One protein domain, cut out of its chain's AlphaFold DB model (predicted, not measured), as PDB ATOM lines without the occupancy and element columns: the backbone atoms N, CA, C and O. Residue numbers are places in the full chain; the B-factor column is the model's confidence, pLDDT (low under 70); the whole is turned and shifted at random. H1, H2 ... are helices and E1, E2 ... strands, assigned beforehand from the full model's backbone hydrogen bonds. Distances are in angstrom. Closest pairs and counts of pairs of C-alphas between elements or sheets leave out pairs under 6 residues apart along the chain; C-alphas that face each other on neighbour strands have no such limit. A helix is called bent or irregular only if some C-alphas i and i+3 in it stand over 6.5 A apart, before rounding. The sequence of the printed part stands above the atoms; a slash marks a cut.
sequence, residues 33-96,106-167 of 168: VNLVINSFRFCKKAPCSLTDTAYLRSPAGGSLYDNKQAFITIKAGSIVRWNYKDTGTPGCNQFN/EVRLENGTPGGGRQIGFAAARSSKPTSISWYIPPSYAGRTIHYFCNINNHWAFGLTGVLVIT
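This is residues 33 to 96 and 106 to 167 of the 168 residues of an uncharacterized protein of Actinobacteria bacterium (UniProt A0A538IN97). The strands make a flattened, nearly closed barrel: the strongly twisted sheet E4 E10 E9 E6 E7 makes most of the wall and the sheet E1 E5 E8 covers the remaining side, with a fuller seam from E7 to E8 and a loose one from E1 to E4. Outside the wall, the hairpin of E2 and E3 packs crosswise on the larger sheet, H2 lies between E2 and the end of E9, and H1 sits beyond one end of the barrel. The printed part has 126 residues, with elements in the order E1 E2 E3 E4 E5 H1 E6 E7 E8 E9 H2 E10; the class is mostly strand. The sheets E4 E10 E9 E6 E7 and E1 E5 E8 are mixed, and E2 E3 is antiparallel. The whole is compact, with a radius of gyration of the C-alphas of 13.7 A and spans of 37 by 30 by 27 A.

E1, residues 33 to 36, begins at C-alpha 33 at (-38.138, -67.189, 65.698). E2 is residues 55 to 58, E3 residues 61 to 64 and E4 residues 71 to 75, which is 13.1 A long. E5, residues 79 to 84, measures 15.8 A, and H1 is residues 92 to 95. After the cut, E6, residues 106 to 110, begins at C-alpha 106 at (-22.092, -73.257, 68.061). E7, residues 118 to 124, is 18.0 A long and E8, residues 131 to 136, is 16.9 A. E9 is residues 145 to 149, at 13.6 A, and H2 is residues 152 to 158, at 11.1 A. E10, residues 161 to 167, is 20.0 A long and ends at C-alpha 167 at (-42.246, -73.633, 54.793).

In the larger sheet, E4 and E10 are parallel, with N 72 and O 163 2.9 A apart. E10 and E9 are antiparallel, with N 162 and O 148 at 2.8 A. E9 and E6 are antiparallel, with N 110 and O 147 at 2.8 A. E6 and E7 form an antiparallel hairpin, with N 109 and O 118 at 2.8 A. From edge to edge the strands' lines turn by 75 degrees. In the sheet E1 E5 E8, E1 and E5 are parallel, with N 35 and O 81 at 2.8 A, and E5 and E8 are antiparallel, with N 82 and O 133 at 2.8 A. The closest C-alphas of E7 and E8 are those of Ala 123 and Thr 131, 5.4 A apart; those of E1 and E4 are Val 33 and Ile 74, 7.6 A apart. The hairpin of E2 and E3, antiparallel with N 58 and O 61 at 2.8 A, forms a sandwich, two sheets face to face, with the larger sheet, their strands at 73 degrees. The closest C-alphas of E2 and E10 are those of Tyr 55 and Thr 161, 6.2 A apart. H2 is on the larger sheet, over none of its strands, at a height over the sheet of 4.7 A. The closest C-alphas of H2 and E2 are those of Trp 156 and Arg 57, 6.4 A apart. H2 is irregular, with C-alphas 153 and 156 8.5 A apart; 0 of its 3 O i to N i+4 pairs but 3 of its 4 O i to N i+3 pairs are within hydrogen-bond range, while H1 is too short for an O i to N i+4 pair. H1 and H2 are close but not clearly touching, the C-alphas of Phe 95 and His 155 being 7.9 A apart.

The two C-alphas farthest apart, of Asn 96 and Ser 140, are 39.4 A apart. Residues 97 to 105 are not printed, and C-alphas 96 and 106 are 16.6 A apart across this cut. The link from E1 to E2, residues 37 to 54, is long. The mean pLDDT of the printed part is 76.5, and 47 residues are under 70: residues 37 to 54, 59 to 70, 86 to 96 and 111 to 116.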
ATOM      1  N   VAL A  33     -37.820 -65.984  64.928       88.06
ATOM      2  CA  VAL A  33     -38.138 -67.189  65.698       88.06
ATOM      3  C   VAL A  33     -37.016 -67.422  66.702       88.06
ATOM      4  O   VAL A  33     -35.868 -67.646  66.318       88.06
ATOM      5  N   ASN A  34     -37.338 -67.341  67.993       87.44
ATOM      6  CA  ASN A  34     -36.369 -67.527  69.070       87.44
ATOM      7  C   ASN A  34     -36.328 -68.988  69.511       87.44
ATOM      8  O   ASN A  34     -37.339 -69.542  69.929       87.44
ATOM      9  N   LEU A  35     -35.138 -69.572  69.468       82.38
ATOM     10  CA  LEU A  35     -34.816 -70.907  69.951       82.38
ATOM     11  C   LEU A  35     -33.810 -70.798  71.100       82.38
ATOM     12  O   LEU A  35     -33.133 -69.778  71.241       82.38
ATOM     13  N   VAL A  36     -33.688 -71.837  71.922       76.00
ATOM     14  CA  VAL A  36     -32.736 -71.872  73.044       76.00
ATOM     15  C   VAL A  36     -31.632 -72.877  72.741       76.00
ATOM     16  O   VAL A  36     -31.909 -74.039  72.458       76.00
ATOM     17  N   ILE A  37     -30.372 -72.436  72.815       66.31
ATOM     18  CA  ILE A  37     -29.197 -73.250  72.463       66.31
ATOM     19  C   ILE A  37     -29.027 -74.446  73.406       66.31
ATOM     20  O   ILE A  37     -28.792 -75.568  72.967       66.31
ATOM     21  N   ASN A  38     -29.231 -74.225  74.706       60.34
ATOM     22  CA  ASN A  38     -29.098 -75.271  75.730       60.34
ATOM     23  C   ASN A  38     -30.202 -76.330  75.656       60.34
ATOM     24  O   ASN A  38     -30.094 -77.383  76.284       60.34
ATOM     25  N   SER A  39     -31.243 -76.044  74.875       56.47
ATOM     26  CA  SER A  39     -32.422 -76.875  74.662       56.47
ATOM     27  C   SER A  39     -32.549 -77.285  73.196       56.47
ATOM     28  O   SER A  39     -33.651 -77.475  72.699       56.47
ATOM     29  N   PHE A  40     -31.426 -77.476  72.489       56.41
ATOM     30  CA  PHE A  40     -31.442 -78.325  71.284       56.41
ATOM     31  C   PHE A  40     -32.001 -79.719  71.603       56.41
ATOM     32  O   PHE A  40     -32.603 -80.371  70.763       56.41
ATOM     33  N   ARG A  41     -31.854 -80.119  72.865       56.25
ATOM     34  CA  ARG A  41     -32.476 -81.279  73.482       56.25
ATOM     35  C   ARG A  41     -33.978 -81.054  73.645       56.25
ATOM     36  O   ARG A  41     -34.378 -80.137  74.359       56.25
ATOM     37  N   PHE A  42     -34.792 -81.960  73.113       49.38
ATOM     38  CA  PHE A  42     -36.161 -82.134  73.608       49.38
ATOM     39  C   PHE A  42     -36.185 -82.852  74.976       49.38
ATOM     40  O   PHE A  42     -37.203 -82.862  75.663       49.38
ATOM     41  N   CYS A  43     -35.051 -83.427  75.403       54.59
ATOM     42  CA  CYS A  43     -34.907 -84.104  76.689       54.59
ATOM     43  C   CYS A  43     -34.630 -83.122  77.845       54.59
ATOM     44  O   CYS A  43     -33.839 -82.185  77.718       54.59
ATOM     45  N   LYS A  44     -35.237 -83.368  79.016       56.44
ATOM     46  CA  LYS A  44     -35.056 -82.538  80.227       56.44
ATOM     47  C   LYS A  44     -33.691 -82.723  80.913       56.44
ATOM     48  O   LYS A  44     -33.293 -81.856  81.687       56.44
ATOM     49  N   LYS A  45     -32.987 -83.838  80.672       57.12
ATOM     50  CA  LYS A  45     -31.706 -84.178  81.319       57.12
ATOM     51  C   LYS A  45     -30.801 -84.974  80.372       57.12
ATOM     52  O   LYS A  45     -31.282 -85.841  79.659       57.12
ATOM     53  N   ALA A  46     -29.501 -84.674  80.378       52.91
ATOM     54  CA  ALA A  46     -28.481 -85.432  79.652       52.91
ATOM     55  C   ALA A  46     -28.066 -86.722  80.405       52.91
ATOM     56  O   ALA A  46     -28.027 -86.683  81.639       52.91
ATOM     57  N   PRO A  47     -27.675 -87.809  79.706       60.12
ATOM     58  CA  PRO A  47     -27.766 -88.015  78.253       60.12
ATOM     59  C   PRO A  47     -29.229 -88.173  77.793       60.12
ATOM     60  O   PRO A  47     -30.054 -88.683  78.543       60.12
ATOM     61  N   CYS A  48     -29.559 -87.702  76.584       60.31
ATOM     62  CA  CYS A  48     -30.915 -87.865  76.038       60.31
ATOM     63  C   CYS A  48     -31.174 -89.323  75.630       60.31
ATOM     64  O   CYS A  48     -30.247 -90.004  75.187       60.31
ATOM     65  N   SER A  49     -32.432 -89.771  75.696       64.44
ATOM     66  CA  SER A  49     -32.850 -90.988  74.992       64.44
ATOM     67  C   SER A  49     -32.801 -90.754  73.480       64.44
ATOM     68  O   SER A  49     -33.009 -89.629  73.015       64.44
ATOM     69  N   LEU A  50     -32.595 -91.817  72.694       60.84
ATOM     70  CA  LEU A  50     -32.690 -91.759  71.227       60.84
ATOM     71  C   LEU A  50     -34.053 -91.207  70.776       60.84
ATOM     72  O   LEU A  50     -34.138 -90.459  69.805       60.84
ATOM     73  N   THR A  51     -35.109 -91.496  71.541       60.78
ATOM     74  CA  THR A  51     -36.475 -91.014  71.299       60.78
ATOM     75  C   THR A  51     -36.654 -89.516  71.523       60.78
ATOM     76  O   THR A  51     -37.659 -88.972  71.086       60.78
ATOM     77  N   ASP A  52     -35.715 -88.826  72.169       62.25
ATOM     78  CA  ASP A  52     -35.837 -87.399  72.498       62.25
ATOM     79  C   ASP A  52     -35.147 -86.489  71.469       62.25
ATOM     80  O   ASP A  52     -35.026 -85.278  71.671       62.25
ATOM     81  N   THR A  53     -34.652 -87.073  70.376       66.00
ATOM     82  CA  THR A  53     -33.909 -86.375  69.325       66.00
ATOM     83  C   THR A  53     -34.635 -86.516  67.989       66.00
ATOM     84  O   THR A  53     -35.133 -87.587  67.668       66.00
ATOM     85  N   ALA A  54     -34.707 -85.443  67.193       66.50
ATOM     86  CA  ALA A  54     -35.189 -85.526  65.803       66.50
ATOM     87  C   ALA A  54     -34.108 -86.044  64.838       66.50
ATOM     88  O   ALA A  54     -34.394 -86.419  63.702       66.50
ATOM     89  N   TYR A  55     -32.847 -86.008  65.266       73.06
ATOM     90  CA  TYR A  55     -31.693 -86.223  64.410       73.06
ATOM     91  C   TYR A  55     -30.537 -86.795  65.224       73.06
ATOM     92  O   TYR A  55     -30.059 -86.147  66.156       73.06
ATOM     93  N   LEU A  56     -30.072 -87.986  64.849       75.56
ATOM     94  CA  LEU A  56     -28.863 -88.587  65.394       75.56
ATOM     95  C   LEU A  56     -27.715 -88.315  64.436       75.56
ATOM     96  O   LEU A  56     -27.701 -88.799  63.303       75.56
ATOM     97  N   ARG A  57     -26.739 -87.540  64.897       77.31
ATOM     98  CA  ARG A  57     -25.521 -87.287  64.138       77.31
ATOM     99  C   ARG A  57     -24.482 -88.377  64.402       77.31
ATOM    100  O   ARG A  57     -24.318 -88.819  65.532       77.31
ATOM    101  N   SER A  58     -23.723 -88.726  63.371       74.19
ATOM    102  CA  SER A  58     -22.444 -89.424  63.468       74.19
ATOM    103  C   SER A  58     -21.372 -88.673  62.657       74.19
ATOM    104  O   SER A  58     -21.698 -87.776  61.867       74.19
ATOM    105  N   PRO A  59     -20.082 -89.023  62.792       69.94
ATOM    106  CA  PRO A  59     -19.034 -88.483  61.925       69.94
ATOM    107  C   PRO A  59     -19.287 -88.732  60.425       69.94
ATOM    108  O   PRO A  59     -18.914 -87.900  59.596       69.94
ATOM    109  N   ALA A  60     -19.982 -89.823  60.081       67.94
ATOM    110  CA  ALA A  60     -20.329 -90.200  58.711       67.94
ATOM    111  C   ALA A  60     -21.554 -89.450  58.143       67.94
ATOM    112  O   ALA A  60     -21.995 -89.749  57.040       67.94
ATOM    113  N   GLY A  61     -22.108 -88.477  58.873       64.50
ATOM    114  CA  GLY A  61     -23.423 -87.892  58.589       64.50
ATOM    115  C   GLY A  61     -24.442 -88.366  59.620       64.50
ATOM    116  O   GLY A  61     -24.088 -89.060  60.574       64.50
ATOM    117  N   GLY A  62     -25.702 -87.974  59.489       68.50
ATOM    118  CA  GLY A  62     -26.706 -88.357  60.477       68.50
ATOM    119  C   GLY A  62     -27.978 -88.912  59.878       68.50
ATOM    120  O   GLY A  62     -28.293 -88.695  58.709       68.50
ATOM    121  N   SER A  63     -28.711 -89.621  60.722       69.31
ATOM    122  CA  SER A  63     -29.982 -90.248  60.399       69.31
ATOM    123  C   SER A  63     -31.103 -89.505  61.115       69.31
ATOM    124  O   SER A  63     -30.980 -89.131  62.285       69.31
ATOM    125  N   LEU A  64     -32.201 -89.275  60.398       67.00
ATOM    126  CA  LEU A  64     -33.426 -88.769  61.003       67.00
ATOM    127  C   LEU A  64     -33.984 -89.809  61.977       67.00
ATOM    128  O   LEU A  64     -33.946 -91.006  61.698       67.00
ATOM    129  N   TYR A  65     -34.514 -89.335  63.099       68.31
ATOM    130  CA  TYR A  65     -35.281 -90.150  64.034       68.31
ATOM    131  C   TYR A  65     -36.742 -89.693  64.022       68.31
ATOM    132  O   TYR A  65     -37.030 -88.520  63.781       68.31
ATOM    133  N   ASP A  66     -37.678 -90.603  64.294       58.03
ATOM    134  CA  ASP A  66     -39.118 -90.365  64.090       58.03
ATOM    135  C   ASP A  66     -39.780 -89.510  65.194       58.03
ATOM    136  O   ASP A  66     -41.003 -89.464  65.332       58.03
ATOM    137  N   ASN A  67     -38.991 -88.789  66.004       67.50
ATOM    138  CA  ASN A  67     -39.552 -87.847  66.966       67.50
ATOM    139  C   ASN A  67     -39.955 -86.539  66.275       67.50
ATOM    140  O   ASN A  67     -39.232 -85.539  66.287       67.50
ATOM    141  N   LYS A  68     -41.172 -86.537  65.731       65.38
ATOM    142  CA  LYS A  68     -41.795 -85.379  65.077       65.38
ATOM    143  C   LYS A  68     -41.959 -84.163  65.995       65.38
ATOM    144  O   LYS A  68     -42.052 -83.052  65.482       65.38
ATOM    145  N   GLN A  69     -41.960 -84.329  67.323       64.44
ATOM    146  CA  GLN A  69     -42.043 -83.193  68.254       64.44
ATOM    147  C   GLN A  69     -40.768 -82.342  68.240       64.44
ATOM    148  O   GLN A  69     -40.832 -81.147  68.505       64.44
ATOM    149  N   ALA A  70     -39.627 -82.925  67.871       66.06
ATOM    150  CA  ALA A  70     -38.344 -82.232  67.806       66.06
ATOM    151  C   ALA A  70     -38.094 -81.499  66.463       66.06
ATOM    152  O   ALA A  70     -37.017 -80.934  66.258       66.06
ATOM    153  N   PHE A  71     -39.088 -81.468  65.565       80.94
ATOM    154  CA  PHE A  71     -39.057 -80.706  64.315       80.94
ATOM    155  C   PHE A  71     -39.664 -79.320  64.533       80.94
ATOM    156  O   PHE A  71     -40.778 -79.182  65.035       80.94
ATOM    157  N   ILE A  72     -38.950 -78.280  64.109       85.25
ATOM    158  CA  ILE A  72     -39.398 -76.893  64.247       85.25
ATOM    159  C   ILE A  72     -39.755 -76.348  62.871       85.25
ATOM    160  O   ILE A  72     -38.895 -76.193  62.003       85.25
ATOM    161  N   THR A  73     -41.027 -76.024  62.677       89.94
ATOM    162  CA  THR A  73     -41.512 -75.440  61.425       89.94
ATOM    163  C   THR A  73     -41.241 -73.940  61.395       89.94
ATOM    164  O   THR A  73     -41.668 -73.210  62.289       89.94
ATOM    165  N   ILE A  74     -40.544 -73.462  60.363       90.94
ATOM    166  CA  ILE A  74     -40.185 -72.047  60.207       90.94
ATOM    167  C   ILE A  74     -40.461 -71.587  58.781       90.94
ATOM    168  O   ILE A  74     -40.108 -72.257  57.817       90.94
ATOM    169  N   LYS A  75     -41.046 -70.399  58.631       94.19
ATOM    170  CA  LYS A  75     -41.296 -69.813  57.315       94.19
ATOM    171  C   LYS A  75     -40.005 -69.312  56.666       94.19
ATOM    172  O   LYS A  75     -39.207 -68.636  57.322       94.19
ATOM    173  N   ALA A  76     -39.816 -69.564  55.375       93.75
ATOM    174  CA  ALA A  76     -38.739 -68.953  54.609       93.75
ATOM    175  C   ALA A  76     -38.833 -67.414  54.660       93.75
ATOM    176  O   ALA A  76     -39.915 -66.831  54.716       93.75
ATOM    177  N   GLY A  77     -37.687 -66.736  54.697       93.00
ATOM    178  CA  GLY A  77     -37.618 -65.294  54.941       93.00
ATOM    179  C   GLY A  77     -37.692 -64.889  56.419       93.00
ATOM    180  O   GLY A  77     -37.690 -63.693  56.702       93.00
ATOM    181  N   SER A  78     -37.734 -65.843  57.355       95.12
ATOM    182  CA  SER A  78     -37.594 -65.581  58.797       95.12
ATOM    183  C   SER A  78     -36.126 -65.508  59.228       95.12
ATOM    184  O   SER A  78     -35.227 -66.008  58.550       95.12
ATOM    185  N   ILE A  79     -35.882 -64.928  60.402       94.50
ATOM    186  CA  ILE A  79     -34.622 -65.058  61.137       94.50
ATOM    187  C   ILE A  79     -34.820 -66.094  62.237       94.50
ATOM    188  O   ILE A  79     -35.686 -65.929  63.093       94.50
ATOM    189  N   VAL A  80     -33.986 -67.126  62.260       93.00
ATOM    190  CA  VAL A  80     -33.865 -68.011  63.422       93.00
ATOM    191  C   VAL A  80     -32.811 -67.429  64.337       93.00
ATOM    192  O   VAL A  80     -31.694 -67.160  63.895       93.00
ATOM    193  N   ARG A  81     -33.158 -67.220  65.603       92.94
ATOM    194  CA  ARG A  81     -32.232 -66.758  66.630       92.94
ATOM    195  C   ARG A  81     -32.129 -67.803  67.718       92.94
ATOM    196  O   ARG A  81     -33.060 -67.986  68.496       92.94
ATOM    197  N   TRP A  82     -30.978 -68.444  67.808       89.75
ATOM    198  CA  TRP A  82     -30.665 -69.316  68.923       89.75
ATOM    199  C   TRP A  82     -30.032 -68.493  70.041       89.75
ATOM    200  O   TRP A  82     -28.941 -67.948  69.884       89.75
ATOM    201  N   ASN A  83     -30.731 -68.378  71.160       85.75
ATOM    202  CA  ASN A  83     -30.289 -67.656  72.342       85.75
ATOM    203  C   ASN A  83     -29.581 -68.620  73.294       85.75
ATOM    204  O   ASN A  83     -30.097 -69.695  73.610       85.75
ATOM    205  N   TYR A  84     -28.409 -68.227  73.772       78.38
ATOM    206  CA  TYR A  84     -27.668 -68.928  74.805       78.38
ATOM    207  C   TYR A  84     -27.819 -68.172  76.119       78.38
ATOM    208  O   TYR A  84     -27.494 -66.986  76.227       78.38
ATOM    209  N   LYS A  85     -28.330 -68.875  77.127       70.00
ATOM    210  CA  LYS A  85     -28.430 -68.369  78.487       70.00
ATOM    211  C   LYS A  85     -27.573 -69.255  79.374       70.00
ATOM    212  O   LYS A  85     -27.933 -70.395  79.629       70.00
ATOM    213  N   ASP A  86     -26.461 -68.721  79.861       61.62
ATOM    214  CA  ASP A  86     -25.546 -69.450  80.748       61.62
ATOM    215  C   ASP A  86     -26.006 -69.469  82.218       61.62
ATOM    216  O   ASP A  86     -25.225 -69.698  83.135       61.62
ATOM    217  N   THR A  87     -27.276 -69.158  82.480       51.59
ATOM    218  CA  THR A  87     -27.780 -69.050  83.850       51.59
ATOM    219  C   THR A  87     -28.318 -70.404  84.302       51.59
ATOM    220  O   THR A  87     -29.517 -70.669  84.197       51.59
ATOM    221  N   GLY A  88     -27.428 -71.250  84.807       51.06
ATOM    222  CA  GLY A  88     -27.793 -72.464  85.532       51.06
ATOM    223  C   GLY A  88     -27.920 -73.729  84.686       51.06
ATOM    224  O   GLY A  88     -27.905 -73.723  83.457       51.06
ATOM    225  N   THR A  89     -27.991 -74.851  85.396       48.84
ATOM    226  CA  THR A  89     -28.186 -76.186  84.836       48.84
ATOM    227  C   THR A  89     -29.579 -76.268  84.186       48.84
ATOM    228  O   THR A  89     -30.559 -76.005  84.885       48.84
ATOM    229  N   PRO A  90     -29.705 -76.628  82.891       53.56
ATOM    230  CA  PRO A  90     -28.653 -77.076  81.980       53.56
ATOM    231  C   PRO A  90     -28.048 -75.923  81.141       53.56
ATOM    232  O   PRO A  90     -28.747 -75.247  80.389       53.56
ATOM    233  N   GLY A  91     -26.722 -75.759  81.213       59.62
ATOM    234  CA  GLY A  91     -25.885 -74.894  80.356       59.62
ATOM    235  C   GLY A  91     -24.593 -75.620  79.964       59.62
ATOM    236  O   GLY A  91     -24.565 -76.845  80.072       59.62
ATOM    237  N   CYS A  92     -23.511 -74.938  79.573       66.31
ATOM    238  CA  CYS A  92     -22.221 -75.611  79.310       66.31
ATOM    239  C   CYS A  92     -21.739 -76.471  80.497       66.31
ATOM    240  O   CYS A  92     -21.096 -77.498  80.303       66.31
ATOM    241  N   ASN A  93     -22.127 -76.105  81.722       59.94
ATOM    242  CA  ASN A  93     -21.821 -76.854  82.943       59.94
ATOM    243  C   ASN A  93     -22.391 -78.284  82.958       59.94
ATOM    244  O   ASN A  93     -21.880 -79.128  83.685       59.94
ATOM    245  N   GLN A  94     -23.412 -78.586  82.146       60.34
ATOM    246  CA  GLN A  94     -23.950 -79.948  82.008       60.34
ATOM    247  C   GLN A  94     -23.037 -80.868  81.171       60.34
ATOM    248  O   GLN A  94     -23.257 -82.074  81.144       60.34
ATOM    249  N   PHE A  95     -22.043 -80.295  80.475       59.75
ATOM    250  CA  PHE A  95     -21.039 -80.995  79.664       59.75
ATOM    251  C   PHE A  95     -19.664 -81.047  80.323       59.75
ATOM    252  O   PHE A  95     -18.708 -81.478  79.682       59.75
ATOM    253  N   ASN A  96     -19.550 -80.629  81.587       56.31
ATOM    254  CA  ASN A  96     -18.315 -80.755  82.357       56.31
ATOM    255  C   ASN A  96     -18.119 -82.219  82.792       56.31
ATOM    256  O   ASN A  96     -18.251 -82.567  83.963       56.31
ATOM    257  N   GLU A 106     -21.940 -73.754  69.417       88.56
ATOM    258  CA  GLU A 106     -22.092 -73.257  68.061       88.56
ATOM    259  C   GLU A 106     -23.354 -73.823  67.424       88.56
ATOM    260  O   GLU A 106     -23.906 -74.833  67.866       88.56
ATOM    261  N   VAL A 107     -23.775 -73.176  66.343       89.56
ATOM    262  CA  VAL A 107     -24.782 -73.708  65.431       89.56
ATOM    263  C   VAL A 107     -24.095 -73.978  64.107       89.56
ATOM    264  O   VAL A 107     -23.614 -73.052  63.450       89.56
ATOM    265  N   ARG A 108     -24.064 -75.243  63.701       90.19
ATOM    266  CA  ARG A 108     -23.687 -75.664  62.351       90.19
ATOM    267  C   ARG A 108     -24.927 -76.164  61.633       90.19
ATOM    268  O   ARG A 108     -25.694 -76.900  62.237       90.19
ATOM    269  N   LEU A 109     -25.120 -75.771  60.375       88.75
ATOM    270  CA  LEU A 109     -26.201 -76.281  59.527       88.75
ATOM    271  C   LEU A 109     -25.662 -77.353  58.599       88.75
ATOM    272  O   LEU A 109     -24.654 -77.142  57.923       88.75
ATOM    273  N   GLU A 110     -26.370 -78.462  58.509       83.62
ATOM    274  CA  GLU A 110     -26.115 -79.507  57.534       83.62
ATOM    275  C   GLU A 110     -27.423 -80.061  56.968       83.62
ATOM    276  O   GLU A 110     -28.514 -79.822  57.481       83.62
ATOM    277  N   ASN A 111     -27.297 -80.841  55.907       69.12
ATOM    278  CA  ASN A 111     -28.367 -81.642  55.324       69.12
ATOM    279  C   ASN A 111     -28.119 -83.151  55.536       69.12
ATOM    280  O   ASN A 111     -28.565 -83.955  54.726       69.12
ATOM    281  N   GLY A 112     -27.392 -83.528  56.601       63.00
ATOM    282  CA  GLY A 112     -27.045 -84.921  56.921       63.00
ATOM    283  C   GLY A 112     -25.796 -85.456  56.210       63.00
ATOM    284  O   GLY A 112     -25.660 -86.666  56.057       63.00
ATOM    285  N   THR A 113     -24.892 -84.584  55.757       61.97
ATOM    286  CA  THR A 113     -23.713 -84.962  54.964       61.97
ATOM    287  C   THR A 113     -22.487 -85.342  55.820       61.97
ATOM    288  O   THR A 113     -22.296 -84.818  56.927       61.97
ATOM    289  N   PRO A 114     -21.617 -86.251  55.327       57.91
ATOM    290  CA  PRO A 114     -20.341 -86.572  55.974       57.91
ATOM    291  C   PRO A 114     -19.410 -85.347  56.056       57.91
ATOM    292  O   PRO A 114     -19.417 -84.501  55.166       57.91
ATOM    293  N   GLY A 115     -18.590 -85.238  57.109       57.97
ATOM    294  CA  GLY A 115     -17.607 -84.144  57.269       57.97
ATOM    295  C   GLY A 115     -18.114 -82.891  58.006       57.97
ATOM    296  O   GLY A 115     -17.313 -82.090  58.490       57.97
ATOM    297  N   GLY A 116     -19.430 -82.771  58.208       64.25
ATOM    298  CA  GLY A 116     -20.046 -81.771  59.085       64.25
ATOM    299  C   GLY A 116     -20.612 -80.539  58.379       64.25
ATOM    300  O   GLY A 116     -20.402 -80.303  57.197       64.25
ATOM    301  N   GLY A 117     -21.380 -79.752  59.133       77.06
ATOM    302  CA  GLY A 117     -22.141 -78.615  58.620       77.06
ATOM    303  C   GLY A 117     -21.374 -77.294  58.538       77.06
ATOM    304  O   GLY A 117     -20.343 -77.096  59.188       77.06
ATOM    305  N   ARG A 118     -21.932 -76.330  57.801       87.06
ATOM    306  CA  ARG A 118     -21.467 -74.935  57.788       87.06
ATOM    307  C   ARG A 118     -21.729 -74.291  59.146       87.06
ATOM    308  O   ARG A 118     -22.883 -74.224  59.565       87.06
ATOM    309  N   GLN A 119     -20.696 -73.767  59.801       90.00
ATOM    310  CA  GLN A 119     -20.864 -72.988  61.028       90.00
ATOM    311  C   GLN A 119     -21.538 -71.644  60.726       90.00
ATOM    312  O   GLN A 119     -21.172 -70.944  59.785       90.00
ATOM    313  N   ILE A 120     -22.551 -71.306  61.517       91.38
ATOM    314  CA  ILE A 120     -23.319 -70.057  61.425       91.38
ATOM    315  C   ILE A 120     -22.871 -69.061  62.481       91.38
ATOM    316  O   ILE A 120     -22.911 -67.855  62.258       91.38
ATOM    317  N   GLY A 121     -22.446 -69.561  63.636       91.69
ATOM    318  CA  GLY A 121     -21.921 -68.728  64.698       91.69
ATOM    319  C   GLY A 121     -21.618 -69.523  65.953       91.69
ATOM    320  O   GLY A 121     -21.882 -70.726  66.032       91.69
ATOM    321  N   PHE A 122     -21.089 -68.802  66.933       90.81
ATOM    322  CA  PHE A 122     -20.668 -69.313  68.226       90.81
ATOM    323  C   PHE A 122     -21.190 -68.408  69.346       90.81
ATOM    324  O   PHE A 122     -21.186 -67.183  69.235       90.81
ATOM    325  N   ALA A 123     -21.642 -69.033  70.425       88.00
ATOM    326  CA  ALA A 123     -22.124 -68.420  71.644       88.00
ATOM    327  C   ALA A 123     -21.238 -68.896  72.801       88.00
ATOM    328  O   ALA A 123     -21.267 -70.070  73.177       88.00
ATOM    329  N   ALA A 124     -20.432 -67.983  73.346       84.75
ATOM    330  CA  ALA A 124     -19.485 -68.294  74.410       84.75
ATOM    331  C   ALA A 124     -20.188 -68.626  75.736       84.75
ATOM    332  O   ALA A 124     -21.132 -67.937  76.139       84.75
ATOM    333  N   ALA A 125     -19.676 -69.648  76.427       79.62
ATOM    334  CA  ALA A 125     -19.994 -69.930  77.822       79.62
ATOM    335  C   ALA A 125     -19.450 -68.830  78.735       79.62
ATOM    336  O   ALA A 125     -18.472 -68.163  78.398       79.62
ATOM    337  N   ARG A 126     -20.044 -68.679  79.920       76.81
ATOM    338  CA  ARG A 126     -19.601 -67.770  80.991       76.81
ATOM    339  C   ARG A 126     -19.487 -66.315  80.545       76.81
ATOM    340  O   ARG A 126     -18.726 -65.534  81.106       76.81
ATOM    341  N   SER A 127     -20.264 -65.945  79.532       74.12
ATOM    342  CA  SER A 127     -20.386 -64.565  79.085       74.12
ATOM    343  C   SER A 127     -21.202 -63.767  80.100       74.12
ATOM    344  O   SER A 127     -22.279 -64.191  80.517       74.12
ATOM    345  N   SER A 128     -20.730 -62.568  80.442       71.06
ATOM    346  CA  SER A 128     -21.461 -61.614  81.288       71.06
ATOM    347  C   SER A 128     -22.732 -61.061  80.627       71.06
ATOM    348  O   SER A 128     -23.541 -60.406  81.282       71.06
ATOM    349  N   LYS A 129     -22.926 -61.322  79.329       74.94
ATOM    350  CA  LYS A 129     -24.100 -60.916  78.547       74.94
ATOM    351  C   LYS A 129     -24.745 -62.127  77.867       74.94
ATOM    352  O   LYS A 129     -24.007 -63.016  77.428       74.94
ATOM    353  N   PRO A 130     -26.084 -62.155  77.701       73.31
ATOM    354  CA  PRO A 130     -26.737 -63.132  76.837       73.31
ATOM    355  C   PRO A 130     -26.110 -63.113  75.441       73.31
ATOM    356  O   PRO A 130     -25.943 -62.046  74.847       73.31
ATOM    357  N   THR A 131     -25.763 -64.284  74.919       86.00
ATOM    358  CA  THR A 131     -25.219 -64.429  73.565       86.00
ATOM    359  C   THR A 131     -26.260 -65.084  72.669       86.00
ATOM    360  O   THR A 131     -27.134 -65.820  73.126       86.00
ATOM    361  N   SER A 132     -26.227 -64.776  71.376       89.38
ATOM    362  CA  SER A 132     -27.146 -65.389  70.420       89.38
ATOM    363  C   SER A 132     -26.492 -65.567  69.061       89.38
ATOM    364  O   SER A 132     -25.621 -64.792  68.672       89.38
ATOM    365  N   ILE A 133     -26.939 -66.587  68.338       91.50
ATOM    366  CA  ILE A 133     -26.564 -66.860  66.954       91.50
ATOM    367  C   ILE A 133     -27.815 -66.623  66.116       91.50
ATOM    368  O   ILE A 133     -28.875 -67.157  66.436       91.50
ATOM    369  N   SER A 134     -27.722 -65.804  65.071       94.00
ATOM    370  CA  SER A 134     -28.859 -65.501  64.193       94.00
ATOM    371  C   SER A 134     -28.568 -65.932  62.761       94.00
ATOM    372  O   SER A 134     -27.483 -65.680  62.243       94.00
ATOM    373  N   TRP A 135     -29.554 -66.536  62.104       94.19
ATOM    374  CA  TRP A 135     -29.488 -66.910  60.696       94.19
ATOM    375  C   TRP A 135     -30.752 -66.476  59.963       94.19
ATOM    376  O   TRP A 135     -31.861 -66.845  60.348       94.19
ATOM    377  N   TYR A 136     -30.579 -65.699  58.897       94.19
ATOM    378  CA  TYR A 136     -31.653 -65.414  57.955       94.19
ATOM    379  C   TYR A 136     -31.856 -66.615  57.031       94.19
ATOM    380  O   TYR A 136     -30.914 -67.026  56.351       94.19
ATOM    381  N   ILE A 137     -33.077 -67.150  56.991       92.56
ATOM    382  CA  ILE A 137     -33.461 -68.230  56.082       92.56
ATOM    383  C   ILE A 137     -33.833 -67.610  54.731       92.56
ATOM    384  O   ILE A 137     -34.862 -66.933  54.646       92.56
ATOM    385  N   PRO A 138     -33.062 -67.842  53.655       92.12
ATOM    386  CA  PRO A 138     -33.405 -67.305  52.345       92.12
ATOM    387  C   PRO A 138     -34.733 -67.884  51.825       92.12
ATOM    388  O   PRO A 138     -35.019 -69.055  52.077       92.12
ATOM    389  N   PRO A 139     -35.516 -67.138  51.023       93.00
ATOM    390  CA  PRO A 139     -36.739 -67.657  50.399       93.00
ATOM    391  C   PRO A 139     -36.532 -68.956  49.600       93.00
ATOM    392  O   PRO A 139     -37.398 -69.826  49.590       93.00
ATOM    393  N   SER A 140     -35.349 -69.139  48.999       93.25
ATOM    394  CA  SER A 140     -34.962 -70.345  48.243       93.25
ATOM    395  C   SER A 140     -34.840 -71.625  49.083       93.25
ATOM    396  O   SER A 140     -34.619 -72.708  48.535       93.25
ATOM    397  N   TYR A 141     -34.968 -71.519  50.408       90.94
ATOM    398  CA  TYR A 141     -34.951 -72.655  51.325       90.94
ATOM    399  C   TYR A 141     -36.346 -73.231  51.591       90.94
ATOM    400  O   TYR A 141     -36.441 -74.250  52.266       90.94
ATOM    401  N   ALA A 142     -37.418 -72.632  51.064       94.38
ATOM    402  CA  ALA A 142     -38.764 -73.177  51.207       94.38
ATOM    403  C   ALA A 142     -38.856 -74.633  50.711       94.38
ATOM    404  O   ALA A 142     -38.333 -74.978  49.652       94.38
ATOM    405  N   GLY A 143     -39.528 -75.484  51.486       91.31
ATOM    406  CA  GLY A 143     -39.666 -76.922  51.239       91.31
ATOM    407  C   GLY A 143     -38.465 -77.763  51.674       91.31
ATOM    408  O   GLY A 143     -38.492 -78.977  51.494       91.31
ATOM    409  N   ARG A 144     -37.407 -77.155  52.231       90.25
ATOM    410  CA  ARG A 144     -36.221 -77.886  52.693       90.25
ATOM    411  C   ARG A 144     -36.326 -78.269  54.162       90.25
ATOM    412  O   ARG A 144     -36.874 -77.527  54.976       90.25
ATOM    413  N   THR A 145     -35.670 -79.371  54.494       88.12
ATOM    414  CA  THR A 145     -35.337 -79.740  55.870       88.12
ATOM    415  C   THR A 145     -33.872 -79.404  56.125       88.12
ATOM    416  O   THR A 145     -33.007 -79.749  55.319       88.12
ATOM    417  N   ILE A 146     -33.590 -78.700  57.220       87.31
ATOM    418  CA  ILE A 146     -32.237 -78.310  57.628       87.31
ATOM    419  C   ILE A 146     -31.951 -78.910  58.997       87.31
ATOM    420  O   ILE A 146     -32.664 -78.631  59.959       87.31
ATOM    421  N   HIS A 147     -30.889 -79.701  59.101       87.00
ATOM    422  CA  HIS A 147     -30.399 -80.190  60.382       87.00
ATOM    423  C   HIS A 147     -29.407 -79.182  60.947       87.00
ATOM    424  O   HIS A 147     -28.656 -78.539  60.209       87.00
ATOM    425  N   TYR A 148     -29.390 -79.034  62.263       87.12
ATOM    426  CA  TYR A 148     -28.399 -78.211  62.930       87.12
ATOM    427  C   TYR A 148     -27.878 -78.873  64.193       87.12
ATOM    428  O   TYR A 148     -28.574 -79.657  64.834       87.12
ATOM    429  N   PHE A 149     -26.630 -78.581  64.540       85.56
ATOM    430  CA  PHE A 149     -25.961 -79.223  65.664       85.56
ATOM    431  C   PHE A 149     -24.799 -78.386  66.206       85.56
ATOM    432  O   PHE A 149     -24.350 -77.431  65.568       85.56
ATOM    433  N   CYS A 150     -24.295 -78.777  67.376       85.19
ATOM    434  CA  CYS A 150     -23.081 -78.230  67.984       85.19
ATOM    435  C   CYS A 150     -21.938 -79.256  67.894       85.19
ATOM    436  O   CYS A 150     -22.092 -80.378  68.381       85.19
ATOM    437  N   ASN A 151     -20.803 -78.909  67.271       85.00
ATOM    438  CA  ASN A 151     -19.663 -79.828  67.110       85.00
ATOM    439  C   ASN A 151     -18.590 -79.697  68.186       85.00
ATOM    440  O   ASN A 151     -17.763 -80.596  68.327       85.00
ATOM    441  N   ILE A 152     -18.608 -78.603  68.944       83.94
ATOM    442  CA  ILE A 152     -17.694 -78.379  70.067       83.94
ATOM    443  C   ILE A 152     -17.705 -79.605  70.975       83.94
ATOM    444  O   ILE A 152     -18.773 -80.017  71.417       83.94
ATOM    445  N   ASN A 153     -16.532 -80.197  71.209       80.81
ATOM    446  CA  ASN A 153     -16.340 -81.377  72.058       80.81
ATOM    447  C   ASN A 153     -17.358 -82.507  71.802       80.81
ATOM    448  O   ASN A 153     -17.785 -83.187  72.732       80.81
ATOM    449  N   ASN A 154     -17.783 -82.686  70.547       80.06
ATOM    450  CA  ASN A 154     -18.814 -83.649  70.153       80.06
ATOM    451  C   ASN A 154     -20.147 -83.490  70.906       80.06
ATOM    452  O   ASN A 154     -20.834 -84.470  71.176       80.06
ATOM    453  N   HIS A 155     -20.561 -82.259  71.218       81.06
ATOM    454  CA  HIS A 155     -21.834 -81.984  71.889       81.06
ATOM    455  C   HIS A 155     -23.055 -82.621  71.202       81.06
ATOM    456  O   HIS A 155     -24.010 -83.006  71.881       81.06
ATOM    457  N   TRP A 156     -23.026 -82.774  69.874       80.31
ATOM    458  CA  TRP A 156     -24.044 -83.507  69.117       80.31
ATOM    459  C   TRP A 156     -24.257 -84.938  69.631       80.31
ATOM    460  O   TRP A 156     -25.401 -85.378  69.674       80.31
ATOM    461  N   ALA A 157     -23.212 -85.627  70.104       76.25
ATOM    462  CA  ALA A 157     -23.303 -86.988  70.644       76.25
ATOM    463  C   ALA A 157     -24.135 -87.042  71.931       76.25
ATOM    464  O   ALA A 157     -24.685 -88.075  72.291       76.25
ATOM    465  N   PHE A 158     -24.272 -85.903  72.609       73.00
ATOM    466  CA  PHE A 158     -25.101 -85.785  73.793       73.00
ATOM    467  C   PHE A 158     -26.528 -85.315  73.470       73.00
ATOM    468  O   PHE A 158     -27.311 -85.163  74.406       73.00
ATOM    469  N   GLY A 159     -26.879 -85.067  72.203       74.00
ATOM    470  CA  GLY A 159     -28.206 -84.602  71.775       74.00
ATOM    471  C   GLY A 159     -28.304 -83.097  71.503       74.00
ATOM    472  O   GLY A 159     -29.402 -82.544  71.516       74.00
ATOM    473  N   LEU A 160     -27.181 -82.398  71.281       80.69
ATOM    474  CA  LEU A 160     -27.195 -81.001  70.811       80.69
ATOM    475  C   LEU A 160     -27.383 -80.949  69.294       80.69
ATOM    476  O   LEU A 160     -26.495 -80.547  68.540       80.69
ATOM    477  N   THR A 161     -28.562 -81.386  68.879       81.69
ATOM    478  CA  THR A 161     -29.007 -81.581  67.499       81.69
ATOM    479  C   THR A 161     -30.449 -81.111  67.370       81.69
ATOM    480  O   THR A 161     -31.234 -81.312  68.289       81.69
ATOM    481  N   GLY A 162     -30.838 -80.554  66.230       82.94
ATOM    482  CA  GLY A 162     -32.229 -80.219  65.948       82.94
ATOM    483  C   GLY A 162     -32.524 -80.160  64.455       82.94
ATOM    484  O   GLY A 162     -31.618 -80.237  63.622       82.94
ATOM    485  N   VAL A 163     -33.810 -80.043  64.123       85.88
ATOM    486  CA  VAL A 163     -34.301 -80.079  62.744       85.88
ATOM    487  C   VAL A 163     -35.258 -78.922  62.491       85.88
ATOM    488  O   VAL A 163     -36.205 -78.704  63.247       85.88
ATOM    489  N   LEU A 164     -35.017 -78.183  61.410       88.50
ATOM    490  CA  LEU A 164     -35.901 -77.141  60.904       88.50
ATOM    491  C   LEU A 164     -36.622 -77.638  59.653       88.50
ATOM    492  O   LEU A 164     -35.973 -78.072  58.700       88.50
ATOM    493  N   VAL A 165     -37.945 -77.505  59.628       90.44
ATOM    494  CA  VAL A 165     -38.771 -77.705  58.430       90.44
ATOM    495  C   VAL A 165     -39.127 -76.338  57.876       90.44
ATOM    496  O   VAL A 165     -39.830 -75.564  58.525       90.44
ATOM    497  N   ILE A 166     -38.625 -76.017  56.687       92.38
ATOM    498  CA  ILE A 166     -38.796 -74.686  56.112       92.38
ATOM    499  C   ILE A 166     -40.039 -74.651  55.225       92.38
ATOM    500  O   ILE A 166     -40.097 -75.316  54.191       92.38
ATOM    501  N   THR A 167     -41.029 -73.843  55.590       94.50
ATOM    502  CA  THR A 167     -42.246 -73.633  54.793       94.50
ATOM    503  C   THR A 167     -42.125 -72.416  53.881       94.50
ATOM    504  O   THR A 167     -41.204 -71.609  54.016       94.50
TER     505      THR A 167